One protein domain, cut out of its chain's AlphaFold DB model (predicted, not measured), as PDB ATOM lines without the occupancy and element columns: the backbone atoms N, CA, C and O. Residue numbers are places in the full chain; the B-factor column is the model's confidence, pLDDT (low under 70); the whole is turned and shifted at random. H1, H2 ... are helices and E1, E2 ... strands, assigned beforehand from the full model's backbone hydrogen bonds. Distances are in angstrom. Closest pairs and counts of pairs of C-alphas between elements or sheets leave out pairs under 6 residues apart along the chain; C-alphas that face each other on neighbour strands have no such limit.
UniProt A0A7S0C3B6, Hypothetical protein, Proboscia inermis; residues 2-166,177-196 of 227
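Overview. This is residues 2 to 166 and 177 to 196 of the 227 residues of the protein "Hypothetical protein" of Proboscia inermis (UniProt A0A7S0C3B6). Little is regular: a strongly twisted five-strand wall has H1 and H2 over one face; H3 and H4 lie away among loops. Of 185 printed residues, 67 form E1 H1 E2 H2 E3 E4 H3 H4 E5, class mixed; the mixed sheet runs E1 E5 E2 E4 E3. The whole is compact, radius of gyration of the C-alphas 17.2 A, spanning 50 by 43 by 35 A.

Arrangement. E5, residues 181 to 186, is antiparallel to E1, residues 20 to 25, with N 22 and O 184 2.9 A apart. On one face H1, residues 26 to 38, touches H2, residues 70 to 79; their closest C-alphas, Ala 33 and Leu 73, are 5.8 A apart. Every O i to N i+4 pair is within hydrogen-bond range in H2 and H3, residues 135 to 142; H1 has 7 of 9, H4, residues 157 to 166, 5 of 6.

Along the chain. E2 is residues 58 to 61, E3 83 to 86, E4 99 to 104. E1 begins at C-alpha 20 (85.363, 63.661, 14.321); E5 ends at C-alpha 186 (85.552, 68.851, 12.762).

Size, cuts and confidence. Across the cut C-alphas 166 and 177 are 23.9 A apart; 37 residues, among them 177 to 196, have pLDDT under 70.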
ATOM      1  N   TYR A   2      73.329  55.993  12.996       88.38
ATOM      2  CA  TYR A   2      73.611  56.085  11.576       88.38
ATOM      3  C   TYR A   2      72.473  55.454  10.760       88.38
ATOM      4  O   TYR A   2      71.633  54.716  11.303       88.38
ATOM      5  N   HIS A   3      72.413  55.778   9.467       87.00
ATOM      6  CA  HIS A   3      71.374  55.307   8.562       87.00
ATOM      7  C   HIS A   3      71.171  53.799   8.705       87.00
ATOM      8  O   HIS A   3      72.058  52.989   8.442       87.00
ATOM      9  N   ASN A   4      69.979  53.419   9.155       86.62
ATOM     10  CA  ASN A   4      69.646  52.038   9.455       86.62
ATOM     11  C   ASN A   4      68.290  51.678   8.854       86.62
ATOM     12  O   ASN A   4      67.361  52.487   8.816       86.62
ATOM     13  N   THR A   5      68.157  50.426   8.420       84.94
ATOM     14  CA  THR A   5      66.954  49.909   7.747       84.94
ATOM     15  C   THR A   5      65.704  49.932   8.626       84.94
ATOM     16  O   THR A   5      64.592  49.841   8.115       84.94
ATOM     17  N   PHE A   6      65.874  50.052   9.944       86.25
ATOM     18  CA  PHE A   6      64.788  50.107  10.922       86.25
ATOM     19  C   PHE A   6      64.310  51.535  11.208       86.25
ATOM     20  O   PHE A   6      63.341  51.712  11.943       86.25
ATOM     21  N   ASN A   7      64.970  52.551  10.636       84.44
ATOM     22  CA  ASN A   7      64.694  53.965  10.871       84.44
ATOM     23  C   ASN A   7      64.671  54.346  12.369       84.44
ATOM     24  O   ASN A   7      63.912  55.216  12.806       84.44
ATOM     25  N   VAL A   8      65.488  53.668  13.175       86.88
ATOM     26  CA  VAL A   8      65.599  53.913  14.612       86.88
ATOM     27  C   VAL A   8      66.500  55.117  14.826       86.88
ATOM     28  O   VAL A   8      67.675  55.070  14.465       86.88
ATOM     29  N   ALA A   9      65.948  56.172  15.428       87.44
ATOM     30  CA  ALA A   9      66.683  57.334  15.929       87.44
ATOM     31  C   ALA A   9      67.738  57.895  14.949       87.44
ATOM     32  O   ALA A   9      68.859  58.177  15.365       87.44
ATOM     33  N   ASP A  10      67.410  58.000  13.659       91.19
ATOM     34  CA  ASP A  10      68.345  58.425  12.608       91.19
ATOM     35  C   ASP A  10      68.937  59.817  12.911       91.19
ATOM     36  O   ASP A  10      68.205  60.794  13.091       91.19
ATOM     37  N   TYR A  11      70.268  59.896  13.002       91.19
ATOM     38  CA  TYR A  11      70.974  61.121  13.383       91.19
ATOM     39  C   TYR A  11      70.772  62.250  12.364       91.19
ATOM     40  O   TYR A  11      70.602  63.403  12.768       91.19
ATOM     41  N   GLY A  12      70.724  61.934  11.067       89.19
ATOM     42  CA  GLY A  12      70.464  62.913  10.015       89.19
ATOM     43  C   GLY A  12      69.066  63.516  10.135       89.19
ATOM     44  O   GLY A  12      68.895  64.727  10.014       89.19
ATOM     45  N   LYS A  13      68.060  62.709  10.504       91.12
ATOM     46  CA  LYS A  13      66.687  63.194  10.760       91.12
ATOM     47  C   LYS A  13      66.562  64.076  11.998       91.12
ATOM     48  O   LYS A  13      65.663  64.913  12.053       91.12
ATOM     49  N   PHE A  14      67.448  63.904  12.972       91.38
ATOM     50  CA  PHE A  14      67.577  64.808  14.117       91.38
ATOM     51  C   PHE A  14      68.528  65.984  13.850       91.38
ATOM     52  O   PHE A  14      68.794  66.762  14.760       91.38
ATOM     53  N   GLY A  15      69.012  66.110  12.609       93.31
ATOM     54  CA  GLY A  15      69.848  67.196  12.110       93.31
ATOM     55  C   GLY A  15      71.238  67.268  12.734       93.31
ATOM     56  O   GLY A  15      71.860  68.333  12.768       93.31
ATOM     57  N   HIS A  16      71.779  66.128  13.160       94.50
ATOM     58  CA  HIS A  16      73.210  66.000  13.420       94.50
ATOM     59  C   HIS A  16      74.012  66.105  12.113       94.50
ATOM     60  O   HIS A  16      73.463  65.997  11.017       94.50
ATOM     61  N   ALA A  17      75.310  66.366  12.238       95.38
ATOM     62  CA  ALA A  17      76.289  66.192  11.170       95.38
ATOM     63  C   ALA A  17      77.268  65.094  11.594       95.38
ATOM     64  O   ALA A  17      77.568  64.976  12.787       95.38
ATOM     65  N   GLU A  18      77.766  64.307  10.646       93.38
ATOM     66  CA  GLU A  18      78.875  63.387  10.905       93.38
ATOM     67  C   GLU A  18      80.125  64.179  11.275       93.38
ATOM     68  O   GLU A  18      80.485  65.084  10.537       93.38
ATOM     69  N   ALA A  19      80.797  63.860  12.385       93.56
ATOM     70  CA  ALA A  19      81.972  64.607  12.826       93.56
ATOM     71  C   ALA A  19      83.015  63.752  13.539       93.56
ATOM     72  O   ALA A  19      82.704  62.704  14.104       93.56
ATOM     73  N   VAL A  20      84.256  64.248  13.560       92.31
ATOM     74  CA  VAL A  20      85.363  63.661  14.321       92.31
ATOM     75  C   VAL A  20      85.648  64.508  15.553       92.31
ATOM     76  O   VAL A  20      85.788  65.726  15.458       92.31
ATOM     77  N   ALA A  21      85.762  63.846  16.701       89.38
ATOM     78  CA  ALA A  21      86.140  64.436  17.976       89.38
ATOM     79  C   ALA A  21      87.639  64.378  18.224       89.38
ATOM     80  O   ALA A  21      88.223  63.295  18.233       89.38
ATOM     81  N   LEU A  22      88.248  65.529  18.502       87.88
ATOM     82  CA  LEU A  22      89.671  65.645  18.778       87.88
ATOM     83  C   LEU A  22      89.905  66.448  20.058       87.88
ATOM     84  O   LEU A  22      89.295  67.489  20.291       87.88
ATOM     85  N   THR A  23      90.857  65.989  20.862       86.12
ATOM     86  CA  THR A  23      91.425  66.782  21.955       86.12
ATOM     87  C   THR A  23      92.818  67.210  21.534       86.12
ATOM     88  O   THR A  23      93.700  66.365  21.378       86.12
ATOM     89  N   ILE A  24      93.020  68.514  21.358       85.44
ATOM     90  CA  ILE A  24      94.299  69.087  20.942       85.44
ATOM     91  C   ILE A  24      94.794  70.127  21.958       85.44
ATOM     92  O   ILE A  24      93.997  70.756  22.663       85.44
ATOM     93  N   PRO A  25      96.113  70.342  22.068       88.31
ATOM     94  CA  PRO A  25      96.644  71.496  22.782       88.31
ATOM     95  C   PRO A  25      96.224  72.799  22.093       88.31
ATOM     96  O   PRO A  25      96.221  72.882  20.866       88.31
ATOM     97  N   THR A  26      95.963  73.861  22.861       86.44
ATOM     98  CA  THR A  26      95.657  75.190  22.295       86.44
ATOM     99  C   THR A  26      96.777  75.708  21.384       86.44
ATOM    100  O   THR A  26      96.509  76.384  20.397       86.44
ATOM    101  N   SER A  27      98.031  75.348  21.671       89.56
ATOM    102  CA  SER A  27      99.189  75.692  20.837       89.56
ATOM    103  C   SER A  27      99.175  75.057  19.444       89.56
ATOM    104  O   SER A  27      99.966  75.463  18.608       89.56
ATOM    105  N   SER A  28      98.323  74.056  19.209       91.69
ATOM    106  CA  SER A  28      98.241  73.297  17.954       91.69
ATOM    107  C   SER A  28      97.015  73.675  17.119       91.69
ATOM    108  O   SER A  28      96.707  72.997  16.145       91.69
ATOM    109  N   VAL A  29      96.280  74.726  17.504       91.56
ATOM    110  CA  VAL A  29      95.082  75.184  16.777       91.56
ATOM    111  C   VAL A  29      95.422  75.600  15.350       91.56
ATOM    112  O   VAL A  29      94.654  75.295  14.446       91.56
ATOM    113  N   GLU A  30      96.553  76.273  15.142       94.12
ATOM    114  CA  GLU A  30      96.994  76.707  13.811       94.12
ATOM    115  C   GLU A  30      97.333  75.509  12.913       94.12
ATOM    116  O   GLU A  30      96.811  75.410  11.803       94.12
ATOM    117  N   ASP A  31      98.103  74.546  13.434       93.12
ATOM    118  CA  ASP A  31      98.417  73.295  12.733       93.12
ATOM    119  C   ASP A  31      97.136  72.533  12.368       93.12
ATOM    120  O   ASP A  31      96.953  72.094  11.232       93.12
ATOM    121  N   PHE A  32      96.209  72.414  13.322       94.75
ATOM    122  CA  PHE A  32      94.907  71.799  13.090       94.75
ATOM    123  C   PHE A  32      94.113  72.537  12.003       94.75
ATOM    124  O   PHE A  32      93.543  71.890  11.126       94.75
ATOM    125  N   ALA A  33      94.073  73.872  12.049       95.00
ATOM    126  CA  ALA A  33      93.330  74.686  11.095       95.00
ATOM    127  C   ALA A  33      93.835  74.461   9.668       95.00
ATOM    128  O   ALA A  33      93.022  74.204   8.783       95.00
ATOM    129  N   SER A  34      95.158  74.495   9.461       93.19
ATOM    130  CA  SER A  34      95.763  74.226   8.149       93.19
ATOM    131  C   SER A  34      95.298  72.875   7.626       93.19
ATOM    132  O   SER A  34      94.707  72.787   6.556       93.19
ATOM    133  N   VAL A  35      95.464  71.837   8.442       92.88
ATOM    134  CA  VAL A  35      95.137  70.465   8.059       92.88
ATOM    135  C   VAL A  35      93.664  70.310   7.726       92.88
ATOM    136  O   VAL A  35      93.327  69.689   6.727       92.88
ATOM    137  N   TYR A  36      92.782  70.864   8.551       94.06
ATOM    138  CA  TYR A  36      91.348  70.780   8.334       94.06
ATOM    139  C   TYR A  36      90.928  71.472   7.029       94.06
ATOM    140  O   TYR A  36      90.194  70.884   6.231       94.06
ATOM    141  N   PHE A  37      91.404  72.697   6.786       95.81
ATOM    142  CA  PHE A  37      91.032  73.458   5.593       95.81
ATOM    143  C   PHE A  37      91.735  72.964   4.315       95.81
ATOM    144  O   PHE A  37      91.178  73.104   3.225       95.81
ATOM    145  N   ASP A  38      92.880  72.282   4.423       93.94
ATOM    146  CA  ASP A  38      93.557  71.592   3.312       93.94
ATOM    147  C   ASP A  38      92.731  70.437   2.711       93.94
ATOM    148  O   ASP A  38      92.945  70.038   1.556       93.94
ATOM    149  N   LEU A  39      91.769  69.894   3.465       89.50
ATOM    150  CA  LEU A  39      90.888  68.814   3.001       89.50
ATOM    151  C   LEU A  39      89.849  69.293   1.975       89.50
ATOM    152  O   LEU A  39      89.295  68.475   1.233       89.50
ATOM    153  N   PHE A  40      89.599  70.602   1.910       92.81
ATOM    154  CA  PHE A  40      88.684  71.196   0.945       92.81
ATOM    155  C   PHE A  40      89.392  71.365  -0.400       92.81
ATOM    156  O   PHE A  40      90.483  71.931  -0.487       92.81
ATOM    157  N   LYS A  41      88.770  70.867  -1.469       90.00
ATOM    158  CA  LYS A  41      89.252  70.990  -2.848       90.00
ATOM    159  C   LYS A  41      88.267  71.845  -3.627       90.00
ATOM    160  O   LYS A  41      87.073  71.555  -3.644       90.00
ATOM    161  N   ASP A  42      88.776  72.919  -4.224       90.06
ATOM    162  CA  ASP A  42      87.977  73.941  -4.908       90.06
ATOM    163  C   ASP A  42      86.867  74.539  -4.021       90.06
ATOM    164  O   ASP A  42      85.785  74.848  -4.506       90.06
ATOM    165  N   GLY A  43      87.122  74.677  -2.713       89.12
ATOM    166  CA  GLY A  43      86.154  75.205  -1.742       89.12
ATOM    167  C   GLY A  43      85.109  74.195  -1.251       89.12
ATOM    168  O   GLY A  43      84.250  74.557  -0.451       89.12
ATOM    169  N   ASP A  44      85.195  72.931  -1.673       92.12
ATOM    170  CA  ASP A  44      84.234  71.881  -1.329       92.12
ATOM    171  C   ASP A  44      84.879  70.668  -0.659       92.12
ATOM    172  O   ASP A  44      86.072  70.390  -0.806       92.12
ATOM    173  N   ARG A  45      84.051  69.885   0.044       89.00
ATOM    174  CA  ARG A  45      84.440  68.552   0.519       89.00
ATOM    175  C   ARG A  45      84.812  67.633  -0.651       89.00
ATOM    176  O   ARG A  45      84.240  67.716  -1.740       89.00
ATOM    177  N   THR A  46      85.761  66.728  -0.404       85.19
ATOM    178  CA  THR A  46      86.270  65.806  -1.434       85.19
ATOM    179  C   THR A  46      85.213  64.784  -1.865       85.19
ATOM    180  O   THR A  46      85.111  64.486  -3.058       85.19
ATOM    181  N   ASP A  47      84.404  64.263  -0.935       83.31
ATOM    182  CA  ASP A  47      83.288  63.383  -1.292       83.31
ATOM    183  C   ASP A  47      82.030  64.175  -1.678       83.31
ATOM    184  O   ASP A  47      81.281  64.675  -0.836       83.31
ATOM    185  N   LYS A  48      81.820  64.317  -2.990       86.31
ATOM    186  CA  LYS A  48      80.654  65.002  -3.575       86.31
ATOM    187  C   LYS A  48      79.473  64.052  -3.830       86.31
ATOM    188  O   LYS A  48      78.432  64.501  -4.318       86.31
ATOM    189  N   GLY A  49      79.653  62.747  -3.593       86.94
ATOM    190  CA  GLY A  49      78.608  61.733  -3.737       86.94
ATOM    191  C   GLY A  49      77.605  61.803  -2.592       86.94
ATOM    192  O   GLY A  49      76.397  61.802  -2.844       86.94
ATOM    193  N   ASP A  50      78.124  61.966  -1.378       88.56
ATOM    194  CA  ASP A  50      77.349  62.161  -0.156       88.56
ATOM    195  C   ASP A  50      76.638  63.516  -0.192       88.56
ATOM    196  O   ASP A  50      77.253  64.562  -0.430       88.56
ATOM    197  N   ARG A  51      75.315  63.503  -0.011       91.94
ATOM    198  CA  ARG A  51      74.440  64.676  -0.133       91.94
ATOM    199  C   ARG A  51      73.380  64.657   0.947       91.94
ATOM    200  O   ARG A  51      72.698  63.654   1.106       91.94
ATOM    201  N   GLY A  52      73.210  65.789   1.617       93.88
ATOM    202  CA  GLY A  52      72.307  65.905   2.753       93.88
ATOM    203  C   GLY A  52      72.897  66.772   3.865       93.88
ATOM    204  O   GLY A  52      74.115  66.968   3.926       93.88
ATOM    205  N   PRO A  53      72.046  67.349   4.731       94.44
ATOM    206  CA  PRO A  53      72.502  68.156   5.858       94.44
ATOM    207  C   PRO A  53      73.439  67.388   6.801       94.44
ATOM    208  O   PRO A  53      74.330  68.000   7.377       94.44
ATOM    209  N   GLU A  54      73.308  66.071   6.933       93.69
ATOM    210  CA  GLU A  54      74.191  65.199   7.720       93.69
ATOM    211  C   GLU A  54      75.663  65.262   7.283       93.69
ATOM    212  O   GLU A  54      76.557  65.014   8.090       93.69
ATOM    213  N   TYR A  55      75.915  65.699   6.046       94.31
ATOM    214  CA  TYR A  55      77.245  65.800   5.460       94.31
ATOM    215  C   TYR A  55      77.829  67.218   5.465       94.31
ATOM    216  O   TYR A  55      78.926  67.463   4.949       94.31
ATOM    217  N   ARG A  56      77.091  68.198   5.990       96.25
ATOM    218  CA  ARG A  56      77.519  69.599   5.989       96.25
ATOM    219  C   ARG A  56      78.845  69.782   6.733       96.25
ATOM    220  O   ARG A  56      79.106  69.155   7.755       96.25
ATOM    221  N   SER A  57      79.676  70.683   6.231       96.88
ATOM    222  CA  SER A  57      80.957  71.027   6.842       96.88
ATOM    223  C   SER A  57      80.720  71.813   8.125       96.88
ATOM    224  O   SER A  57      80.177  72.920   8.080       96.88
ATOM    225  N   VAL A  58      81.145  71.263   9.263       96.88
ATOM    226  CA  VAL A  58      81.067  71.944  10.558       96.88
ATOM    227  C   VAL A  58      82.393  71.926  11.308       96.88
ATOM    228  O   VAL A  58      83.204  71.011  11.168       96.88
ATOM    229  N   LEU A  59      82.586  72.946  12.137       97.44
ATOM    230  CA  LEU A  59      83.704  73.101  13.054       97.44
ATOM    231  C   LEU A  59      83.158  73.451  14.443       97.44
ATOM    232  O   LEU A  59      82.710  74.567  14.687       97.44
ATOM    233  N   GLY A  60      83.161  72.491  15.359       95.88
ATOM    234  CA  GLY A  60      82.728  72.673  16.738       95.88
ATOM    235  C   GLY A  60      83.865  73.145  17.634       95.88
ATOM    236  O   GLY A  60      84.850  72.426  17.799       95.88
ATOM    237  N   ILE A  61      83.701  74.314  18.255       95.56
ATOM    238  CA  ILE A  61      84.607  74.850  19.280       95.56
ATOM    239  C   ILE A  61      83.805  75.445  20.451       95.56
ATOM    240  O   ILE A  61      82.718  75.987  20.228       95.56
ATOM    241  N   PRO A  62      84.307  75.394  21.699       94.94
ATOM    242  CA  PRO A  62      83.596  75.959  22.846       94.94
ATOM    243  C   PRO A  62      83.295  77.451  22.665       94.94
ATOM    244  O   PRO A  62      84.204  78.211  22.347       94.94
ATOM    245  N   ASN A  63      82.059  77.892  22.900       96.75
ATOM    246  CA  ASN A  63      81.599  79.274  22.678       96.75
ATOM    247  C   ASN A  63      81.604  79.739  21.205       96.75
ATOM    248  O   ASN A  63      81.427  80.932  20.942       96.75
ATOM    249  N   GLY A  64      81.815  78.843  20.233       96.19
ATOM    250  CA  GLY A  64      81.746  79.154  18.801       96.19
ATOM    251  C   GLY A  64      82.602  80.365  18.404       96.19
ATOM    252  O   GLY A  64      83.800  80.412  18.671       96.19
ATOM    253  N   PHE A  65      81.977  81.381  17.802       97.38
ATOM    254  CA  PHE A  65      82.639  82.623  17.361       97.38
ATOM    255  C   PHE A  65      83.283  83.431  18.502       97.38
ATOM    256  O   PHE A  65      84.203  84.206  18.257       97.38
ATOM    257  N   ALA A  66      82.822  83.268  19.747       97.25
ATOM    258  CA  ALA A  66      83.402  83.951  20.904       97.25
ATOM    259  C   ALA A  66      84.670  83.257  21.435       97.25
ATOM    260  O   ALA A  66      85.268  83.712  22.412       97.25
ATOM    261  N   ASN A  67      85.090  82.147  20.824       96.25
ATOM    262  CA  ASN A  67      86.307  81.452  21.206       96.25
ATOM    263  C   ASN A  67      87.567  82.251  20.830       96.25
ATOM    264  O   ASN A  67      87.669  82.786  19.729       96.25
ATOM    265  N   ALA A  68      88.585  82.251  21.696       95.50
ATOM    266  CA  ALA A  68      89.867  82.911  21.430       95.50
ATOM    267  C   ALA A  68      90.605  82.364  20.188       95.50
ATOM    268  O   ALA A  68      91.356  83.097  19.551       95.50
ATOM    269  N   ALA A  69      90.380  81.098  19.829       94.44
ATOM    270  CA  ALA A  69      90.925  80.460  18.633       94.44
ATOM    271  C   ALA A  69      90.234  80.899  17.329       94.44
ATOM    272  O   ALA A  69      90.765  80.635  16.251       94.44
ATOM    273  N   TYR A  70      89.063  81.546  17.400       96.69
ATOM    274  CA  TYR A  70      88.245  81.847  16.223       96.69
ATOM    275  C   TYR A  70      88.995  82.678  15.179       96.69
ATOM    276  O   TYR A  70      88.891  82.397  13.991       96.69
ATOM    277  N   SER A  71      89.792  83.664  15.600       97.31
ATOM    278  CA  SER A  71      90.534  84.523  14.670       97.31
ATOM    279  C   SER A  71      91.554  83.753  13.828       97.31
ATOM    280  O   SER A  71      91.713  84.058  12.649       97.31
ATOM    281  N   ILE A  72      92.209  82.742  14.409       96.75
ATOM    282  CA  ILE A  72      93.137  81.856  13.694       96.75
ATOM    283  C   ILE A  72      92.352  81.028  12.675       96.75
ATOM    284  O   ILE A  72      92.695  81.006  11.498       96.75
ATOM    285  N   LEU A  73      91.249  80.415  13.111       97.38
ATOM    286  CA  LEU A  73      90.400  79.575  12.263       97.38
ATOM    287  C   LEU A  73      89.805  80.355  11.080       97.38
ATOM    288  O   LEU A  73      89.812  79.862   9.957       97.38
ATOM    289  N   ASP A  74      89.317  81.572  11.316       98.38
ATOM    290  CA  ASP A  74      88.738  82.447  10.291       98.38
ATOM    291  C   ASP A  74      89.789  82.920   9.277       98.38
ATOM    292  O   ASP A  74      89.535  82.920   8.071       98.38
ATOM    293  N   ALA A  75      90.993  83.272   9.741       98.25
ATOM    294  CA  ALA A  75      92.091  83.645   8.856       98.25
ATOM    295  C   ALA A  75      92.498  82.485   7.933       98.25
ATOM    296  O   ALA A  75      92.622  82.691   6.723       98.25
ATOM    297  N   THR A  76      92.641  81.271   8.476       97.81
ATOM    298  CA  THR A  76      92.971  80.084   7.677       97.81
ATOM    299  C   THR A  76      91.824  79.697   6.741       97.81
ATOM    300  O   THR A  76      92.058  79.429   5.572       97.81
ATOM    301  N   ALA A  77      90.561  79.746   7.175       97.94
ATOM    302  CA  ALA A  77      89.428  79.473   6.285       97.94
ATOM    303  C   ALA A  77      89.434  80.396   5.052       97.94
ATOM    304  O   ALA A  77      89.321  79.937   3.913       97.94
ATOM    305  N   LYS A  78      89.653  81.700   5.270       98.00
ATOM    306  CA  LYS A  78      89.717  82.704   4.199       98.00
ATOM    307  C   LYS A  78      90.861  82.454   3.222       98.00
ATOM    308  O   LYS A  78      90.659  82.629   2.022       98.00
ATOM    309  N   SER A  79      92.035  82.017   3.692       97.00
ATOM    310  CA  SER A  79      93.146  81.678   2.790       97.00
ATOM    311  C   SER A  79      92.858  80.452   1.917       97.00
ATOM    312  O   SER A  79      93.477  80.310   0.867       97.00
ATOM    313  N   HIS A  80      91.881  79.621   2.298       96.06
ATOM    314  CA  HIS A  80      91.376  78.486   1.515       96.06
ATOM    315  C   HIS A  80      90.110  78.816   0.705       96.06
ATOM    316  O   HIS A  80      89.495  77.923   0.127       96.06
ATOM    317  N   GLY A  81      89.704  80.090   0.645       96.44
ATOM    318  CA  GLY A  81      88.504  80.513  -0.085       96.44
ATOM    319  C   GLY A  81      87.192  80.057   0.560       96.44
ATOM    320  O   GLY A  81      86.173  79.976  -0.126       96.44
ATOM    321  N   LEU A  82      87.212  79.758   1.861       97.94
ATOM    322  CA  LEU A  82      86.053  79.340   2.643       97.94
ATOM    323  C   LEU A  82      85.542  80.488   3.514       97.94
ATOM    324  O   LEU A  82      86.295  81.364   3.944       97.94
ATOM    325  N   THR A  83      84.247  80.452   3.817       98.31
ATOM    326  CA  THR A  83      83.605  81.367   4.766       98.31
ATOM    327  C   THR A  83      83.161  80.610   6.011       98.31
ATOM    328  O   THR A  83      82.457  79.605   5.917       98.31
ATOM    329  N   LEU A  84      83.521  81.119   7.190       98.50
ATOM    330  CA  LEU A  84      82.960  80.635   8.448       98.50
ATOM    331  C   LEU A  84      81.626  81.329   8.721       98.50
ATOM    332  O   LEU A  84      81.532  82.554   8.689       98.50
ATOM    333  N   SER A  85      80.584  80.542   8.976       98.31
ATOM    334  CA  SER A  85      79.249  81.032   9.340       98.31
ATOM    335  C   SER A  85      78.840  80.490  10.701       98.31
ATOM    336  O   SER A  85      79.295  79.424  11.103       98.31
ATOM    337  N   ILE A  86      77.986  81.210  11.425       98.12
ATOM    338  CA  ILE A  86      77.432  80.709  12.689       98.12
ATOM    339  C   ILE A  86      76.545  79.499  12.376       98.12
ATOM    340  O   ILE A  86      75.692  79.586  11.497       98.12
ATOM    341  N   GLY A  87      76.771  78.385  13.071       97.19
ATOM    342  CA  GLY A  87      75.899  77.216  13.004       97.19
ATOM    343  C   GLY A  87      74.766  77.290  14.025       97.19
ATOM    344  O   GLY A  87      74.992  77.608  15.198       97.19
ATOM    345  N   GLU A  88      73.550  76.974  13.590       95.94
ATOM    346  CA  GLU A  88      72.342  77.015  14.423       95.94
ATOM    347  C   GLU A  88      71.841  75.623  14.829       95.94
ATOM    348  O   GLU A  88      70.926  75.505  15.651       95.94
ATOM    349  N   GLY A  89      72.478  74.567  14.316       90.75
ATOM    350  CA  GLY A  89      71.970  73.205  14.401       90.75
ATOM    351  C   GLY A  89      70.937  72.967  13.302       90.75
ATOM    352  O   GLY A  89      70.284  73.894  12.833       90.75
ATOM    353  N   ASN A  90      70.792  71.717  12.859       94.81
ATOM    354  CA  ASN A  90      69.920  71.351  11.731       94.81
ATOM    355  C   ASN A  90      70.166  72.174  10.446       94.81
ATOM    356  O   ASN A  90      69.281  72.262   9.594       94.81
ATOM    357  N   ASP A  91      71.345  72.788  10.311       97.25
ATOM    358  CA  ASP A  91      71.693  73.619   9.166       97.25
ATOM    359  C   ASP A  91      71.675  72.794   7.868       97.25
ATOM    360  O   ASP A  91      71.860  71.574   7.865       97.25
ATOM    361  N   ALA A  92      71.456  73.465   6.739       97.12
ATOM    362  CA  ALA A  92      71.422  72.808   5.437       97.12
ATOM    363  C   ALA A  92      72.809  72.293   5.002       97.12
ATOM    364  O   ALA A  92      73.842  72.706   5.524       97.12
ATOM    365  N   ASP A  93      72.836  71.439   3.975       96.88
ATOM    366  CA  ASP A  93      74.086  70.992   3.343       96.88
ATOM    367  C   ASP A  93      74.937  72.190   2.859       96.88
ATOM    368  O   ASP A  93      74.395  73.198   2.391       96.88
ATOM    369  N   THR A  94      76.263  72.086   2.967       96.75
ATOM    370  CA  THR A  94      77.247  73.101   2.547       96.75
ATOM    371  C   THR A  94      77.847  72.844   1.165       96.75
ATOM    372  O   THR A  94      78.590  73.694   0.675       96.75
ATOM    373  N   LEU A  95      77.531  71.716   0.519       95.69
ATOM    374  CA  LEU A  95      78.060  71.372  -0.805       95.69
ATOM    375  C   LEU A  95      77.797  72.485  -1.838       95.69
ATOM    376  O   LEU A  95      76.654  72.898  -2.045       95.69
ATOM    377  N   GLY A  96      78.859  72.959  -2.491       95.75
ATOM    378  CA  GLY A  96      78.843  74.031  -3.487       95.75
ATOM    379  C   GLY A  96      78.680  75.439  -2.910       95.75
ATOM    380  O   GLY A  96      78.480  76.384  -3.672       95.75
ATOM    381  N   LYS A  97      78.709  75.603  -1.579       97.00
ATOM    382  CA  LYS A  97      78.499  76.903  -0.911       97.00
ATOM    383  C   LYS A  97      79.779  77.528  -0.368       97.00
ATOM    384  O   LYS A  97      79.761  78.711  -0.048       97.00
ATOM    385  N   HIS A  98      80.854  76.747  -0.242       97.25
ATOM    386  CA  HIS A  98      82.143  77.178   0.316       97.25
ATOM    387  C   HIS A  98      81.999  77.762   1.734       97.25
ATOM    388  O   HIS A  98      82.643  78.743   2.112       97.25
ATOM    389  N   VAL A  99      81.106  77.154   2.520       97.69
ATOM    390  CA  VAL A  99      80.792  77.544   3.896       97.69
ATOM    391  C   VAL A  99      81.130  76.401   4.842       97.69
ATOM    392  O   VAL A  99      80.845  75.239   4.551       97.69
ATOM    393  N   VAL A 100      81.682  76.749   6.001       98.19
ATOM    394  CA  VAL A 100      81.793  75.861   7.162       98.19
ATOM    395  C   VAL A 100      81.009  76.484   8.315       98.19
ATOM    396  O   VAL A 100      81.236  77.644   8.669       98.19
ATOM    397  N   TYR A 101      80.092  75.725   8.912       98.38
ATOM    398  CA  TYR A 101      79.354  76.182  10.088       98.38
ATOM    399  C   TYR A 101      80.198  76.012  11.351       98.38
ATOM    400  O   TYR A 101      80.615  74.904  11.686       98.38
ATOM    401  N   VAL A 102      80.441  77.098  12.080       98.25
ATOM    402  CA  VAL A 102      81.080  77.043  13.393       98.25
ATOM    403  C   VAL A 102      80.007  76.794  14.440       98.25
ATOM    404  O   VAL A 102      79.139  77.639  14.671       98.25
ATOM    405  N   MET A 103      80.082  75.636  15.081       97.50
ATOM    406  CA  MET A 103      79.151  75.229  16.126       97.50
ATOM    407  C   MET A 103      79.710  75.644  17.486       97.50
ATOM    408  O   MET A 103      80.871  75.368  17.792       97.50
ATOM    409  N   ASP A 104      78.880  76.248  18.334       97.38
ATOM    410  CA  ASP A 104      79.200  76.340  19.758       97.38
ATOM    411  C   ASP A 104      79.067  74.951  20.387       97.38
ATOM    412  O   ASP A 104      77.956  74.466  20.612       97.38
ATOM    413  N   SER A 105      80.198  74.311  20.683       94.88
ATOM    414  CA  SER A 105      80.211  72.942  21.205       94.88
ATOM    415  C   SER A 105      79.654  72.815  22.628       94.88
ATOM    416  O   SER A 105      79.430  71.700  23.091       94.88
ATOM    417  N   LEU A 106      79.444  73.929  23.344       94.62
ATOM    418  CA  LEU A 106      78.763  73.923  24.643       94.62
ATOM    419  C   LEU A 106      77.238  73.891  24.485       94.62
ATOM    420  O   LEU A 106      76.540  73.398  25.368       94.62
ATOM    421  N   LYS A 107      76.724  74.392  23.355       96.25
ATOM    422  CA  LYS A 107      75.299  74.359  22.998       96.25
ATOM    423  C   LYS A 107      74.942  73.119  22.176       96.25
ATOM    424  O   LYS A 107      73.872  72.548  22.369       96.25
ATOM    425  N   PHE A 108      75.830  72.713  21.274       95.19
ATOM    426  CA  PHE A 108      75.667  71.571  20.377       95.19
ATOM    427  C   PHE A 108      76.718  70.509  20.720       95.19
ATOM    428  O   PHE A 108      77.825  70.543  20.176       95.19
ATOM    429  N   PRO A 109      76.416  69.598  21.663       91.69
ATOM    430  CA  PRO A 109      77.383  68.612  22.113       91.69
ATOM    431  C   PRO A 109      77.671  67.568  21.032       91.69
ATOM    432  O   PRO A 109      76.835  67.248  20.185       91.69
ATOM    433  N   PHE A 110      78.869  66.996  21.101       92.50
ATOM    434  CA  PHE A 110      79.232  65.835  20.304       92.50
ATOM    435  C   PHE A 110      78.622  64.560  20.888       92.50
ATOM    436  O   PHE A 110      78.639  64.348  22.102       92.50
ATOM    437  N   HIS A 111      78.148  63.680  20.010       91.19
ATOM    438  CA  HIS A 111      77.646  62.361  20.370       91.19
ATOM    439  C   HIS A 111      78.472  61.304  19.648       91.19
ATOM    440  O   HIS A 111      78.609  61.351  18.429       91.19
ATOM    441  N   GLN A 112      79.015  60.352  20.406       92.75
ATOM    442  CA  GLN A 112      79.730  59.222  19.826       92.75
ATOM    443  C   GLN A 112      78.791  58.439  18.897       92.75
ATOM    444  O   GLN A 112      77.671  58.103  19.292       92.75
ATOM    445  N   ALA A 113      79.260  58.145  17.686       92.00
ATOM    446  CA  ALA A 113      78.599  57.205  16.789       92.00
ATOM    447  C   ALA A 113      78.818  55.755  17.255       92.00
ATOM    448  O   ALA A 113      79.531  55.483  18.230       92.00
ATOM    449  N   GLU A 114      78.213  54.820  16.533       92.69
ATOM    450  CA  GLU A 114      78.364  53.390  16.753       92.69
ATOM    451  C   GLU A 114      79.846  52.960  16.732       92.69
ATOM    452  O   GLU A 114      80.667  53.533  16.011       92.69
ATOM    453  N   VAL A 115      80.210  51.940  17.514       92.00
ATOM    454  CA  VAL A 115      81.566  51.366  17.602       92.00
ATOM    455  C   VAL A 115      82.073  50.924  16.232       92.00
ATOM    456  O   VAL A 115      83.254  51.097  15.939       92.00
ATOM    457  N   TYR A 116      81.201  50.404  15.362       88.44
ATOM    458  CA  TYR A 116      81.592  50.003  14.005       88.44
ATOM    459  C   TYR A 116      81.947  51.185  13.082       88.44
ATOM    460  O   TYR A 116      82.598  50.968  12.064       88.44
ATOM    461  N   HIS A 117      81.591  52.424  13.445       90.69
ATOM    462  CA  HIS A 117      82.068  53.642  12.776       90.69
ATOM    463  C   HIS A 117      83.392  54.164  13.345       90.69
ATOM    464  O   HIS A 117      83.972  55.101  12.805       90.69
ATOM    465  N   GLN A 118      83.900  53.597  14.438       90.69
ATOM    466  CA  GLN A 118      85.139  54.069  15.046       90.69
ATOM    467  C   GLN A 118      86.335  53.388  14.382       90.69
ATOM    468  O   GLN A 118      86.391  52.163  14.298       90.69
ATOM    469  N   TYR A 119      87.326  54.176  13.955       88.62
ATOM    470  CA  TYR A 119      88.539  53.677  13.290       88.62
ATOM    471  C   TYR A 119      88.261  52.839  12.026       88.62
ATOM    472  O   TYR A 119      88.994  51.890  11.735       88.62
ATOM    473  N   HIS A 120      87.200  53.159  11.282       83.81
ATOM    474  CA  HIS A 120      86.945  52.530   9.988       83.81
ATOM    475  C   HIS A 120      87.847  53.134   8.896       83.81
ATOM    476  O   HIS A 120      88.252  54.292   8.969       83.81
ATOM    477  N   ASN A 121      88.219  52.334   7.898       81.62
ATOM    478  CA  ASN A 121      89.161  52.712   6.832       81.62
ATOM    479  C   ASN A 121      88.836  52.038   5.491       81.62
ATOM    480  O   ASN A 121      89.702  51.826   4.645       81.62
ATOM    481  N   ASP A 122      87.574  51.679   5.314       68.44
ATOM    482  CA  ASP A 122      87.045  50.832   4.249       68.44
ATOM    483  C   ASP A 122      86.531  51.611   3.027       68.44
ATOM    484  O   ASP A 122      86.030  51.012   2.080       68.44
ATOM    485  N   PHE A 123      86.686  52.939   3.008       62.25
ATOM    486  CA  PHE A 123      86.128  53.783   1.948       62.25
ATOM    487  C   PHE A 123      86.987  53.840   0.676       62.25
ATOM    488  O   PHE A 123      86.436  53.767  -0.422       62.25
ATOM    489  N   LYS A 124      88.323  53.974   0.778       61.03
ATOM    490  CA  LYS A 124      89.242  54.043  -0.382       61.03
ATOM    491  C   LYS A 124      90.649  53.551  -0.015       61.03
ATOM    492  O   LYS A 124      91.265  54.077   0.904       61.03
ATOM    493  N   GLY A 125      91.191  52.614  -0.796       68.38
ATOM    494  CA  GLY A 125      92.584  52.158  -0.683       68.38
ATOM    495  C   GLY A 125      92.767  50.835   0.065       68.38
ATOM    496  O   GLY A 125      91.814  50.103   0.323       68.38
ATOM    497  N   LEU A 126      94.027  50.496   0.353       74.31
ATOM    498  CA  LEU A 126      94.348  49.317   1.155       74.31
ATOM    499  C   LEU A 126      93.975  49.578   2.620       74.31
ATOM    500  O   LEU A 126      94.278  50.664   3.120       74.31
ATOM    501  N   PRO A 127      93.394  48.589   3.328       76.44
ATOM    502  CA  PRO A 127      93.142  48.713   4.753       76.44
ATOM    503  C   PRO A 127      94.421  49.081   5.492       76.44
ATOM    504  O   PRO A 127      95.504  48.557   5.206       76.44
ATOM    505  N   TYR A 128      94.287  49.935   6.495       80.88
ATOM    506  CA  TYR A 128      95.391  50.204   7.401       80.88
ATOM    507  C   TYR A 128      95.768  48.919   8.136       80.88
ATOM    508  O   TYR A 128      94.966  47.997   8.299       80.88
ATOM    509  N   GLY A 129      97.044  48.811   8.505       85.06
ATOM    510  CA  GLY A 129      97.601  47.573   9.040       85.06
ATOM    511  C   GLY A 129      96.864  47.067  10.286       85.06
ATOM    512  O   GLY A 129      96.136  47.797  10.955       85.06
ATOM    513  N   LYS A 130      97.120  45.805  10.656       88.56
ATOM    514  CA  LYS A 130      96.445  45.108  11.774       88.56
ATOM    515  C   LYS A 130      96.369  45.914  13.079       88.56
ATOM    516  O   LYS A 130      95.402  45.763  13.815       88.56
ATOM    517  N   LYS A 131      97.385  46.739  13.358       87.00
ATOM    518  CA  LYS A 131      97.458  47.606  14.544       87.00
ATOM    519  C   LYS A 131      96.418  48.730  14.524       87.00
ATOM    520  O   LYS A 131      95.871  49.053  15.565       87.00
ATOM    521  N   TYR A 132      96.140  49.327  13.368       86.88
ATOM    522  CA  TYR A 132      95.089  50.338  13.264       86.88
ATOM    523  C   TYR A 132      93.712  49.682  13.407       86.88
ATOM    524  O   TYR A 132      92.896  50.098  14.222       86.88
ATOM    525  N   ASN A 133      93.508  48.559  12.716       85.62
ATOM    526  CA  ASN A 133      92.236  47.830  12.742       85.62
ATOM    527  C   ASN A 133      91.938  47.173  14.109       85.62
ATOM    528  O   ASN A 133      90.874  46.581  14.290       85.62
ATOM    529  N   SER A 134      92.858  47.229  15.083       89.06
ATOM    530  CA  SER A 134      92.593  46.822  16.467       89.06
ATOM    531  C   SER A 134      92.117  47.954  17.375       89.06
ATOM    532  O   SER A 134      91.591  47.651  18.447       89.06
ATOM    533  N   LEU A 135      92.238  49.221  16.963       89.38
ATOM    534  CA  LEU A 135      91.997  50.380  17.826       89.38
ATOM    535  C   LEU A 135      90.561  50.458  18.346       89.38
ATOM    536  O   LEU A 135      90.382  50.692  19.537       89.38
ATOM    537  N   ALA A 136      89.549  50.187  17.514       88.56
ATOM    538  CA  ALA A 136      88.147  50.211  17.948       88.56
ATOM    539  C   ALA A 136      87.883  49.208  19.079       88.56
ATOM    540  O   ALA A 136      87.299  49.540  20.110       88.56
ATOM    541  N   ARG A 137      88.399  47.983  18.928       89.88
ATOM    542  CA  ARG A 137      88.293  46.936  19.949       89.88
ATOM    543  C   ARG A 137      89.056  47.308  21.218       89.88
ATOM    544  O   ARG A 137      88.551  47.085  22.312       89.88
ATOM    545  N   GLU A 138      90.271  47.836  21.086       91.69
ATOM    546  CA  GLU A 138      91.089  48.258  22.229       91.69
ATOM    547  C   GLU A 138      90.421  49.400  23.005       91.69
ATOM    548  O   GLU A 138      90.294  49.301  24.223       91.69
ATOM    549  N   ALA A 139      89.914  50.414  22.302       87.94
ATOM    550  CA  ALA A 139      89.211  51.551  22.884       87.94
ATOM    551  C   ALA A 139      87.851  51.168  23.495       87.94
ATOM    552  O   ALA A 139      87.422  51.752  24.484       87.94
ATOM    553  N   THR A 140      87.178  50.150  22.956       88.81
ATOM    554  CA  THR A 140      85.970  49.594  23.588       88.81
ATOM    555  C   THR A 140      86.330  48.833  24.866       88.81
ATOM    556  O   THR A 140      85.700  49.011  25.904       88.81
ATOM    557  N   LYS A 141      87.392  48.014  24.827       90.31
ATOM    558  CA  LYS A 141      87.844  47.209  25.975       90.31
ATOM    559  C   LYS A 141      88.304  48.068  27.155       90.31
ATOM    560  O   LYS A 141      88.075  47.686  28.300       90.31
ATOM    561  N   ASP A 142      88.980  49.186  26.893       89.44
ATOM    562  CA  ASP A 142      89.455  50.101  27.938       89.44
ATOM    563  C   ASP A 142      88.418  51.166  28.354       89.44
ATOM    564  O   ASP A 142      88.627  51.880  29.335       89.44
ATOM    565  N   GLY A 143      87.265  51.210  27.680       87.88
ATOM    566  CA  GLY A 143      86.133  52.070  28.020       87.88
ATOM    567  C   GLY A 143      86.205  53.488  27.454       87.88
ATOM    568  O   GLY A 143      85.397  54.323  27.855       87.88
ATOM    569  N   ARG A 144      87.137  53.777  26.535       87.38
ATOM    570  CA  ARG A 144      87.142  55.031  25.759       87.38
ATOM    571  C   ARG A 144      85.996  55.113  24.754       87.38
ATOM    572  O   ARG A 144      85.554  56.215  24.450       87.38
ATOM    573  N   LEU A 145      85.540  53.971  24.241       89.44
ATOM    574  CA  LEU A 145      84.334  53.852  23.424       89.44
ATOM    575  C   LEU A 145      83.263  53.084  24.191       89.44
ATOM    576  O   LEU A 145      83.546  52.056  24.808       89.44
ATOM    577  N   ALA A 146      82.030  53.568  24.112       90.94
ATOM    578  CA  ALA A 146      80.864  52.871  24.632       90.94
ATOM    579  C   ALA A 146      80.040  52.281  23.485       90.94
ATOM    580  O   ALA A 146      79.911  52.895  22.430       90.94
ATOM    581  N   HIS A 147      79.433  51.120  23.712       91.06
ATOM    582  CA  HIS A 147      78.376  50.642  22.829       91.06
ATOM    583  C   HIS A 147      77.183  51.596  22.893       91.06
ATOM    584  O   HIS A 147      76.768  52.025  23.974       91.06
ATOM    585  N   THR A 148      76.623  51.917  21.735       89.38
ATOM    586  CA  THR A 148      75.371  52.660  21.631       89.38
ATOM    587  C   THR A 148      74.180  51.696  21.666       89.38
ATOM    588  O   THR A 148      74.313  50.483  21.509       89.38
ATOM    589  N   ASN A 149      72.973  52.239  21.832       88.88
ATOM    590  CA  ASN A 149      71.728  51.468  21.710       88.88
ATOM    591  C   ASN A 149      71.247  51.354  20.250       88.88
ATOM    592  O   ASN A 149      70.069  51.093  20.002       88.88
ATOM    593  N   CYS A 150      72.130  51.609  19.283       90.19
ATOM    594  CA  CYS A 150      71.783  51.611  17.874       90.19
ATOM    595  C   CYS A 150      71.851  50.212  17.252       90.19
ATOM    596  O   CYS A 150      72.641  49.365  17.686       90.19
ATOM    597  N   PRO A 151      71.033  49.941  16.217       89.19
ATOM    598  CA  PRO A 151      71.090  48.675  15.499       89.19
ATOM    599  C   PRO A 151      72.503  48.380  14.978       89.19
ATOM    600  O   PRO A 151      73.159  49.252  14.417       89.19
ATOM    601  N   GLY A 152      72.961  47.138  15.149       84.31
ATOM    602  CA  GLY A 152      74.280  46.694  14.682       84.31
ATOM    603  C   GLY A 152      75.445  47.025  15.617       84.31
ATOM    604  O   GLY A 152      76.505  46.427  15.471       84.31
ATOM    605  N   ASP A 153      75.243  47.880  16.622       84.69
ATOM    606  CA  ASP A 153      76.314  48.283  17.539       84.69
ATOM    607  C   ASP A 153      76.481  47.373  18.763       84.69
ATOM    608  O   ASP A 153      77.281  47.655  19.646       84.69
ATOM    609  N   GLY A 154      75.709  46.279  18.793       67.19
ATOM    610  CA  GLY A 154      75.758  45.159  19.730       67.19
ATOM    611  C   GLY A 154      76.155  45.498  21.165       67.19
ATOM    612  O   GLY A 154      77.335  45.572  21.469       67.19
ATOM    613  N   LEU A 155      75.210  45.498  22.106       53.91
ATOM    614  CA  LEU A 155      75.580  45.167  23.483       53.91
ATOM    615  C   LEU A 155      76.025  43.700  23.483       53.91
ATOM    616  O   LEU A 155      75.189  42.798  23.392       53.91
ATOM    617  N   SER A 156      77.329  43.425  23.571       45.56
ATOM    618  CA  SER A 156      77.723  42.102  24.046       45.56
ATOM    619  C   SER A 156      77.139  41.954  25.456       45.56
ATOM    620  O   SER A 156      77.180  42.892  26.256       45.56
ATOM    621  N   ALA A 157      76.566  40.794  25.778       46.78
ATOM    622  CA  ALA A 157      76.017  40.527  27.110       46.78
ATOM    623  C   ALA A 157      77.047  40.774  28.242       46.78
ATOM    624  O   ALA A 157      76.675  40.997  29.391       46.78
ATOM    625  N   GLU A 158      78.343  40.798  27.911       47.78
ATOM    626  CA  GLU A 158      79.451  41.139  28.807       47.78
ATOM    627  C   GLU A 158      79.551  42.648  29.118       47.78
ATOM    628  O   GLU A 158      79.876  43.015  30.250       47.78
ATOM    629  N   ALA A 159      79.224  43.537  28.170       46.69
ATOM    630  CA  ALA A 159      79.269  44.992  28.368       46.69
ATOM    631  C   ALA A 159      78.202  45.475  29.368       46.69
ATOM    632  O   ALA A 159      78.462  46.363  30.186       46.69
ATOM    633  N   SER A 160      77.025  44.838  29.372       44.06
ATOM    634  CA  SER A 160      75.967  45.112  30.352       44.06
ATOM    635  C   SER A 160      76.369  44.722  31.780       44.06
ATOM    636  O   SER A 160      75.976  45.399  32.729       44.06
ATOM    637  N   ILE A 161      77.197  43.683  31.949       49.84
ATOM    638  CA  ILE A 161      77.671  43.235  33.268       49.84
ATOM    639  C   ILE A 161      78.755  44.182  33.808       49.84
ATOM    640  O   ILE A 161      78.710  44.560  34.977       49.84
ATOM    641  N   PHE A 162      79.688  44.645  32.968       49.12
ATOM    642  CA  PHE A 162      80.728  45.598  33.388       49.12
ATOM    643  C   PHE A 162      80.182  46.996  33.711       49.12
ATOM    644  O   PHE A 162      80.649  47.633  34.658       49.12
ATOM    645  N   SER A 163      79.182  47.472  32.960       44.41
ATOM    646  CA  SER A 163      78.502  48.743  33.244       44.41
ATOM    647  C   SER A 163      77.755  48.701  34.586       44.41
ATOM    648  O   SER A 163      77.889  49.629  35.385       44.41
ATOM    649  N   ALA A 164      77.067  47.593  34.882       44.31
ATOM    650  CA  ALA A 164      76.395  47.379  36.164       44.31
ATOM    651  C   ALA A 164      77.376  47.229  37.346       44.31
ATOM    652  O   ALA A 164      77.071  47.648  38.460       44.31
ATOM    653  N   LEU A 165      78.574  46.673  37.118       44.41
ATOM    654  CA  LEU A 165      79.612  46.555  38.148       44.41
ATOM    655  C   LEU A 165      80.294  47.899  38.452       44.41
ATOM    656  O   LEU A 165      80.515  48.206  39.621       44.41
ATOM    657  N   LYS A 166      80.555  48.742  37.442       50.81
ATOM    658  CA  LYS A 166      81.116  50.091  37.657       50.81
ATOM    659  C   LYS A 166      80.165  51.028  38.403       50.81
ATOM    660  O   LYS A 166      80.637  51.865  39.160       50.81
ATOM    661  N   HIS A 177      96.731  66.087  35.408       33.47
ATOM    662  CA  HIS A 177      97.461  67.352  35.340       33.47
ATOM    663  C   HIS A 177      96.774  68.390  34.434       33.47
ATOM    664  O   HIS A 177      96.680  68.216  33.218       33.47
ATOM    665  N   LYS A 178      96.347  69.504  35.045       33.03
ATOM    666  CA  LYS A 178      95.717  70.664  34.400       33.03
ATOM    667  C   LYS A 178      96.692  71.355  33.439       33.03
ATOM    668  O   LYS A 178      97.365  72.318  33.797       33.03
ATOM    669  N   ARG A 179      96.762  70.871  32.202       39.38
ATOM    670  CA  ARG A 179      97.145  71.675  31.033       39.38
ATOM    671  C   ARG A 179      95.847  72.082  30.328       39.38
ATOM    672  O   ARG A 179      94.923  71.271  30.329       39.38
ATOM    673  N   PRO A 180      95.728  73.296  29.762       35.91
ATOM    674  CA  PRO A 180      94.527  73.670  29.026       35.91
ATOM    675  C   PRO A 180      94.412  72.762  27.796       35.91
ATOM    676  O   PRO A 180      95.158  72.899  26.828       35.91
ATOM    677  N   LEU A 181      93.532  71.769  27.887       39.75
ATOM    678  CA  LEU A 181      93.146  70.905  26.783       39.75
ATOM    679  C   LEU A 181      91.961  71.555  26.077       39.75
ATOM    680  O   LEU A 181      91.050  72.072  26.726       39.75
ATOM    681  N   PHE A 182      91.998  71.551  24.750       44.69
ATOM    682  CA  PHE A 182      90.970  72.123  23.899       44.69
ATOM    683  C   PHE A 182      90.312  70.996  23.104       44.69
ATOM    684  O   PHE A 182      91.001  70.227  22.434       44.69
ATOM    685  N   SER A 183      88.992  70.864  23.200       52.19
ATOM    686  CA  SER A 183      88.243  69.898  22.393       52.19
ATOM    687  C   SER A 183      87.712  70.601  21.153       52.19
ATOM    688  O   SER A 183      86.972  71.577  21.270       52.19
ATOM    689  N   ILE A 184      88.105  70.107  19.982       60.56
ATOM    690  CA  ILE A 184      87.574  70.527  18.686       60.56
ATOM    691  C   ILE A 184      86.851  69.340  18.073       60.56
ATOM    692  O   ILE A 184      87.340  68.212  18.126       60.56
ATOM    693  N   PHE A 185      85.712  69.602  17.446       62.62
ATOM    694  CA  PHE A 185      85.076  68.642  16.555       62.62
ATOM    695  C   PHE A 185      85.114  69.200  15.137       62.62
ATOM    696  O   PHE A 185      84.853  70.384  14.943       62.62
ATOM    697  N   ALA A 186      85.456  68.390  14.144       55.59
ATOM    698  CA  ALA A 186      85.552  68.851  12.762       55.59
ATOM    699  C   ALA A 186      84.996  67.826  11.782       55.59
ATOM    700  O   ALA A 186      85.111  66.617  11.991       55.59
ATOM    701  N   VAL A 187      84.418  68.341  10.697       53.28
ATOM    702  CA  VAL A 187      83.877  67.551   9.590       53.28
ATOM    703  C   VAL A 187      84.558  67.959   8.310       53.28
ATOM    704  O   VAL A 187      84.270  69.008   7.737       53.28
ATOM    705  N   CYS A 188      85.423  67.098   7.808       45.56
ATOM    706  CA  CYS A 188      85.625  67.053   6.377       45.56
ATOM    707  C   CYS A 188      85.490  65.598   5.976       45.56
ATOM    708  O   CYS A 188      86.181  64.741   6.527       45.56
ATOM    709  N   ILE A 189      84.541  65.327   5.080       46.81
ATOM    710  CA  ILE A 189      84.157  63.986   4.637       46.81
ATOM    711  C   ILE A 189      85.257  63.445   3.741       46.81
ATOM    712  O   ILE A 189      85.213  63.423   2.512       46.81
ATOM    713  N   CYS A 190      86.309  63.054   4.428       37.47
ATOM    714  CA  CYS A 190      87.043  61.864   4.155       37.47
ATOM    715  C   CYS A 190      87.304  61.219   5.515       37.47
ATOM    716  O   CYS A 190      88.344  61.439   6.136       37.47
ATOM    717  N   CYS A 191      86.363  60.389   5.967       43.62
ATOM    718  CA  CYS A 191      86.567  59.512   7.122       43.62
ATOM    719  C   CYS A 191      87.785  58.573   6.958       43.62
ATOM    720  O   CYS A 191      88.200  57.934   7.916       43.62
ATOM    721  N   SER A 192      88.419  58.528   5.779       36.56
ATOM    722  CA  SER A 192      89.712  57.869   5.557       36.56
ATOM    723  C   SER A 192      90.922  58.782   5.823       36.56
ATOM    724  O   SER A 192      91.914  58.318   6.363       36.56
ATOM    725  N   ILE A 193      90.880  60.079   5.491       33.81
ATOM    726  CA  ILE A 193      92.063  60.964   5.605       33.81
ATOM    727  C   ILE A 193      92.254  61.482   7.040       33.81
ATOM    728  O   ILE A 193      93.344  61.901   7.398       33.81
ATOM    729  N   LEU A 194      91.246  61.385   7.909       37.47
ATOM    730  CA  LEU A 194      91.357  61.746   9.331       37.47
ATOM    731  C   LEU A 194      91.555  60.540  10.264       37.47
ATOM    732  O   LEU A 194      91.318  60.624  11.464       37.47
ATOM    733  N   ALA A 195      92.140  59.453   9.757       34.91
ATOM    734  CA  ALA A 195      92.914  58.527  10.589       34.91
ATOM    735  C   ALA A 195      94.278  59.109  11.001       34.91
ATOM    736  O   ALA A 195      95.203  58.378  11.361       34.91
ATOM    737  N   VAL A 196      94.418  60.425  10.914       37.56
ATOM    738  CA  VAL A 196      95.627  61.114  11.281       37.56
ATOM    739  C   VAL A 196      95.570  61.434  12.761       37.56
ATOM    740  O   VAL A 196      94.880  62.344  13.221       37.56
TER     741      VAL A 196